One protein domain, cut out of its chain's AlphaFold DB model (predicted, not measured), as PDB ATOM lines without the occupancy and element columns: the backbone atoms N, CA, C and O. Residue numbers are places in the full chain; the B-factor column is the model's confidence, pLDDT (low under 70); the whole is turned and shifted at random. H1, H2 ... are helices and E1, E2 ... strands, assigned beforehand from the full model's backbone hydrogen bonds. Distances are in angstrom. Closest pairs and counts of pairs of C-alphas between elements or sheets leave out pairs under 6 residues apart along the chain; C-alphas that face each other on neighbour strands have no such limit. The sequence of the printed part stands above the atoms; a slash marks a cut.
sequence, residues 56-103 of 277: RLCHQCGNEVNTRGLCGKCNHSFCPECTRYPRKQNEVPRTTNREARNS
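Overview. This is residues 56 to 103 of the 277 residues of an uncharacterized protein of Coniella lustricola (UniProt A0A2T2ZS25). With little regular structure, this domain is a small body of loops, residues 56 to 87, from which residues 88 to 103 stick out as an arm ending in the helix H1. The printed part has 48 residues, with the short strand E1 and then H1, mostly helix by class, though the named elements hold only 16 residues. It is extended, with a radius of gyration of the C-alphas of 15.2 A and spans of 47 by 17 by 13 A, the arm making the length.

Along the chain. Start at C-alpha 56, (165.518, 166.634, 114.457); residues 56 to 82 hold no named element. E1, residues 83 to 85, begins at C-alpha 83, (163.637, 169.509, 109.972). H1, residues 91 to 103, runs 18.2 A to C-alpha 103, (132.435, 166.339, 121.065).

Arrangement. E1 pairs with no named strand. A tight link of 5 residues joins E1 to H1, yet the two are apart. In H1 every O i to N i+4 pair is within hydrogen-bond range.

Size, cuts and confidence. The C-alphas farthest apart, of Cys 74 and Ser 103, are 47.5 A apart. The printed part has no cut, and no printed residue is under 70 in pLDDT.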
ATOM      1  N   ARG A  56     165.255 165.417 115.221       85.38
ATOM      2  CA  ARG A  56     165.518 166.634 114.457       85.38
ATOM      3  C   ARG A  56     166.782 166.435 113.655       85.38
ATOM      4  O   ARG A  56     167.778 165.994 114.222       85.38
ATOM      5  N   LEU A  57     166.732 166.791 112.381       87.12
ATOM      6  CA  LEU A  57     167.882 166.746 111.493       87.12
ATOM      7  C   LEU A  57     168.347 168.176 111.238       87.12
ATOM      8  O   LEU A  57     167.541 169.083 111.011       87.12
ATOM      9  N   CYS A  58     169.654 168.387 111.307       88.25
ATOM     10  CA  CYS A  58     170.244 169.671 110.965       88.25
ATOM     11  C   CYS A  58     170.064 169.959 109.470       88.25
ATOM     12  O   CYS A  58     170.331 169.089 108.643       88.25
ATOM     13  N   HIS A  59     169.667 171.186 109.125       85.31
ATOM     14  CA  HIS A  59     169.474 171.587 107.728       85.31
ATOM     15  C   HIS A  59     170.783 171.602 106.915       85.31
ATOM     16  O   HIS A  59     170.743 171.402 105.709       85.31
ATOM     17  N   GLN A  60     171.935 171.789 107.571       84.12
ATOM     18  CA  GLN A  60     173.252 171.844 106.918       84.12
ATOM     19  C   GLN A  60     173.887 170.460 106.766       84.12
ATOM     20  O   GLN A  60     174.404 170.118 105.711       84.12
ATOM     21  N   CYS A  61     173.886 169.670 107.848       84.25
ATOM     22  CA  CYS A  61     174.645 168.418 107.938       84.25
ATOM     23  C   CYS A  61     173.770 167.165 107.724       84.25
ATOM     24  O   CYS A  61     174.311 166.065 107.624       84.25
ATOM     25  N   GLY A  62     172.436 167.289 107.762       81.62
ATOM     26  CA  GLY A  62     171.488 166.167 107.702       81.62
ATOM     27  C   GLY A  62     171.527 165.211 108.902       81.62
ATOM     28  O   GLY A  62     170.734 164.278 108.957       81.62
ATOM     29  N   ASN A  63     172.421 165.420 109.876       85.94
ATOM     30  CA  ASN A  63     172.559 164.530 111.030       85.94
ATOM     31  C   ASN A  63     171.572 164.866 112.137       85.94
ATOM     32  O   ASN A  63     171.139 166.015 112.290       85.94
ATOM     33  N   GLU A  64     171.290 163.850 112.948       83.31
ATOM     34  CA  GLU A  64     170.495 163.987 114.155       83.31
ATOM     35  C   GLU A  64     171.150 164.962 115.129       83.31
ATOM     36  O   GLU A  64     172.344 164.894 115.434       83.31
ATOM     37  N   VAL A  65     170.346 165.905 115.603       84.12
ATOM     38  CA  VAL A  65     170.792 166.874 116.591       84.12
ATOM     39  C   VAL A  65     170.668 166.263 117.983       84.12
ATOM     40  O   VAL A  65     169.627 165.715 118.351       84.12
ATOM     41  N   ASN A  66     171.730 166.389 118.776       79.31
ATOM     42  CA  ASN A  66     171.784 165.833 120.123       79.31
ATOM     43  C   ASN A  66     170.808 166.542 121.072       79.31
ATOM     44  O   ASN A  66     170.440 167.702 120.874       79.31
ATOM     45  N   THR A  67     170.485 165.893 122.195       77.25
ATOM     46  CA  THR A  67     169.656 166.444 123.289       77.25
ATOM     47  C   THR A  67     170.147 167.795 123.818       77.25
ATOM     48  O   THR A  67     169.378 168.512 124.450       77.25
ATOM     49  N   ARG A  68     171.421 168.135 123.580       79.00
ATOM     50  CA  ARG A  68     172.076 169.342 124.095       79.00
ATOM     51  C   ARG A  68     171.877 170.607 123.273       79.00
ATOM     52  O   ARG A  68     172.161 171.664 123.819       79.00
ATOM     53  N   GLY A  69     171.485 170.558 121.999       80.31
ATOM     54  CA  GLY A  69     171.577 171.801 121.212       80.31
ATOM     55  C   GLY A  69     172.087 171.713 119.794       80.31
ATOM     56  O   GLY A  69     171.772 172.578 118.983       80.31
ATOM     57  N   LEU A  70     172.991 170.761 119.569       86.06
ATOM     58  CA  LEU A  70     174.106 170.942 118.639       86.06
ATOM     59  C   LEU A  70     174.225 169.744 117.684       86.06
ATOM     60  O   LEU A  70     174.155 168.595 118.143       86.06
ATOM     61  N   CYS A  71     174.391 169.989 116.372       84.62
ATOM     62  CA  CYS A  71     174.767 168.928 115.416       84.62
ATOM     63  C   CYS A  71     176.166 168.439 115.798       84.62
ATOM     64  O   CYS A  71     177.106 169.225 115.817       84.62
ATOM     65  N   GLY A  72     176.322 167.138 116.051       82.50
ATOM     66  CA  GLY A  72     177.621 166.559 116.409       82.50
ATOM     67  C   GLY A  72     178.684 166.635 115.303       82.50
ATOM     68  O   GLY A  72     179.852 166.418 115.595       82.50
ATOM     69  N   LYS A  73     178.302 166.936 114.050       83.00
ATOM     70  CA  LYS A  73     179.242 167.072 112.921       83.00
ATOM     71  C   LYS A  73     179.627 168.516 112.595       83.00
ATOM     72  O   LYS A  73     180.791 168.770 112.330       83.00
ATOM     73  N   CYS A  74     178.676 169.453 112.590       83.19
ATOM     74  CA  CYS A  74     178.931 170.848 112.194       83.19
ATOM     75  C   CYS A  74     178.792 171.862 113.339       83.19
ATOM     76  O   CYS A  74     178.835 173.061 113.088       83.19
ATOM     77  N   ASN A  75     178.578 171.406 114.580       81.75
ATOM     78  CA  ASN A  75     178.327 172.250 115.757       81.75
ATOM     79  C   ASN A  75     177.212 173.293 115.559       81.75
ATOM     80  O   ASN A  75     177.136 174.284 116.280       81.75
ATOM     81  N   HIS A  76     176.315 173.058 114.601       81.75
ATOM     82  CA  HIS A  76     175.194 173.942 114.338       81.75
ATOM     83  C   HIS A  76     174.208 173.912 115.506       81.75
ATOM     84  O   HIS A  76     173.746 172.834 115.901       81.75
ATOM     85  N   SER A  77     173.890 175.092 116.037       84.00
ATOM     86  CA  SER A  77     172.862 175.286 117.054       84.00
ATOM     87  C   SER A  77     171.470 175.210 116.442       84.00
ATOM     88  O   SER A  77     171.264 175.526 115.277       84.00
ATOM     89  N   PHE A  78     170.490 174.753 117.217       80.25
ATOM     90  CA  PHE A  78     169.112 174.629 116.747       80.25
ATOM     91  C   PHE A  78     168.579 175.911 116.075       80.25
ATOM     92  O   PHE A  78     168.352 176.914 116.747       80.25
ATOM     93  N   CYS A  79     168.273 175.832 114.778       83.44
ATOM     94  CA  CYS A  79     167.542 176.861 114.040       83.44
ATOM     95  C   CYS A  79     166.094 176.408 113.723       83.44
ATOM     96  O   CYS A  79     165.789 175.206 113.780       83.44
ATOM     97  N   PRO A  80     165.173 177.336 113.388       82.44
ATOM     98  CA  PRO A  80     163.798 177.002 112.995       82.44
ATOM     99  C   PRO A  80     163.705 176.228 111.668       82.44
ATOM    100  O   PRO A  80     162.702 175.558 111.434       82.44
ATOM    101  N   GLU A  81     164.747 176.278 110.837       84.31
ATOM    102  CA  GLU A  81     164.821 175.588 109.541       84.31
ATOM    103  C   GLU A  81     165.211 174.105 109.668       84.31
ATOM    104  O   GLU A  81     165.015 173.320 108.739       84.31
ATOM    105  N   CYS A  82     165.728 173.676 110.826       85.25
ATOM    106  CA  CYS A  82     166.039 172.271 111.079       85.25
ATOM    107  C   CYS A  82     164.769 171.410 111.015       85.25
ATOM    108  O   CYS A  82     163.774 171.662 111.707       85.25
ATOM    109  N   THR A  83     164.814 170.342 110.218       85.88
ATOM    110  CA  THR A  83     163.637 169.509 109.972       85.88
ATOM    111  C   THR A  83     163.289 168.688 111.212       85.88
ATOM    112  O   THR A  83     164.146 168.139 111.905       85.88
ATOM    113  N   ARG A  84     161.993 168.624 111.526       87.62
ATOM    114  CA  ARG A  84     161.448 167.865 112.654       87.62
ATOM    115  C   ARG A  84     160.683 166.660 112.124       87.62
ATOM    116  O   ARG A  84     159.733 166.841 111.364       87.62
ATOM    117  N   TYR A  85     161.037 165.466 112.589       82.75
ATOM    118  CA  TYR A  85     160.303 164.237 112.316       82.75
ATOM    119  C   TYR A  85     159.752 163.633 113.620       82.75
ATOM    120  O   TYR A  85     160.510 163.469 114.576       82.75
ATOM    121  N   PRO A  86     158.450 163.312 113.708       81.31
ATOM    122  CA  PRO A  86     157.407 163.617 112.728       81.31
ATOM    123  C   PRO A  86     157.147 165.133 112.651       81.31
ATOM    124  O   PRO A  86     157.362 165.865 113.627       81.31
ATOM    125  N   ARG A  87     156.704 165.615 111.480       80.38
ATOM    126  CA  ARG A  87     156.417 167.043 111.266       80.38
ATOM    127  C   ARG A  87     155.396 167.532 112.294       80.38
ATOM    128  O   ARG A  87     154.492 166.801 112.700       80.38
ATOM    129  N   LYS A  88     155.545 168.784 112.738       79.06
ATOM    130  CA  LYS A  88     154.544 169.419 113.605       79.06
ATOM    131  C   LYS A  88     153.228 169.439 112.823       79.06
ATOM    132  O   LYS A  88     153.191 169.995 111.735       79.06
ATOM    133  N   GLN A  89     152.180 168.822 113.368       73.38
ATOM    134  CA  GLN A  89     150.840 168.901 112.781       73.38
ATOM    135  C   GLN A  89     150.448 170.373 112.593       73.38
ATOM    136  O   GLN A  89     150.650 171.163 113.523       73.38
ATOM    137  N   ASN A  90     149.907 170.708 111.417       76.19
ATOM    138  CA  ASN A  90     149.383 172.037 111.083       76.19
ATOM    139  C   ASN A  90     148.213 172.416 112.015       76.19
ATOM    140  O   ASN A  90     147.715 171.574 112.763       76.19
ATOM    141  N   GLU A  91     147.770 173.672 112.004       72.56
ATOM    142  CA  GLU A  91     146.704 174.132 112.910       72.56
ATOM    143  C   GLU A  91     145.359 173.445 112.635       72.56
ATOM    144  O   GLU A  91     144.703 173.007 113.574       72.56
ATOM    145  N   VAL A  92     145.037 173.198 111.363       73.56
ATOM    146  CA  VAL A  92     143.799 172.530 110.921       73.56
ATOM    147  C   VAL A  92     143.606 171.121 111.524       73.56
ATOM    148  O   VAL A  92     142.582 170.878 112.153       73.56
ATOM    149  N   PRO A  93     144.562 170.169 111.455       71.50
ATOM    150  CA  PRO A  93     144.400 168.870 112.118       71.50
ATOM    151  C   PRO A  93     144.461 168.948 113.652       71.50
ATOM    152  O   PRO A  93     144.118 167.984 114.337       71.50
ATOM    153  N   ARG A  94     144.943 170.054 114.236       70.31
ATOM    154  CA  ARG A  94     144.942 170.244 115.695       70.31
ATOM    155  C   ARG A  94     143.580 170.708 116.192       70.31
ATOM    156  O   ARG A  94     143.168 170.246 117.255       70.31
ATOM    157  N   THR A  95     142.910 171.592 115.452       78.25
ATOM    158  CA  THR A  95     141.556 172.052 115.774       78.25
ATOM    159  C   THR A  95     140.555 170.921 115.601       78.25
ATOM    160  O   THR A  95     139.842 170.640 116.554       78.25
ATOM    161  N   THR A  96     140.622 170.143 114.515       78.75
ATOM    162  CA  THR A  96     139.726 168.984 114.325       78.75
ATOM    163  C   THR A  96     139.896 167.917 115.410       78.75
ATOM    164  O   THR A  96     138.919 167.377 115.914       78.75
ATOM    165  N   ASN A  97     141.127 167.650 115.863       76.00
ATOM    166  CA  ASN A  97     141.373 166.751 117.000       76.00
ATOM    167  C   ASN A  97     140.898 167.328 118.345       76.00
ATOM    168  O   ASN A  97     140.618 166.570 119.275       76.00
ATOM    169  N   ARG A  98     140.862 168.657 118.487       78.38
ATOM    170  CA  ARG A  98     140.339 169.337 119.680       78.38
ATOM    171  C   ARG A  98     138.815 169.316 119.680       78.38
ATOM    172  O   ARG A  98     138.235 168.974 120.699       78.38
ATOM    173  N   GLU A  99     138.195 169.592 118.542       83.62
ATOM    174  CA  GLU A  99     136.753 169.494 118.315       83.62
ATOM    175  C   GLU A  99     136.263 168.058 118.507       83.62
ATOM    176  O   GLU A  99     135.317 167.850 119.251       83.62
ATOM    177  N   ALA A 100     136.973 167.060 117.973       79.62
ATOM    178  CA  ALA A 100     136.661 165.647 118.197       79.62
ATOM    179  C   ALA A 100     136.800 165.227 119.671       79.62
ATOM    180  O   ALA A 100     136.072 164.363 120.141       79.62
ATOM    181  N   ARG A 101     137.732 165.814 120.433       73.00
ATOM    182  CA  ARG A 101     137.814 165.570 121.885       73.00
ATOM    183  C   ARG A 101     136.683 166.252 122.637       73.00
ATOM    184  O   ARG A 101     136.133 165.651 123.552       73.00
ATOM    185  N   ASN A 102     136.354 167.480 122.255       78.25
ATOM    186  CA  ASN A 102     135.274 168.239 122.866       78.25
ATOM    187  C   ASN A 102     133.922 167.569 122.604       78.25
ATOM    188  O   ASN A 102     133.162 167.418 123.548       78.25
ATOM    189  N   SER A 103     133.670 167.062 121.393       75.00
ATOM    190  CA  SER A 103     132.435 166.339 121.065       75.00
ATOM    191  C   SER A 103     132.303 165.015 121.819       75.00
ATOM    192  O   SER A 103     131.198 164.596 122.153       75.00
TER     193      SER A 103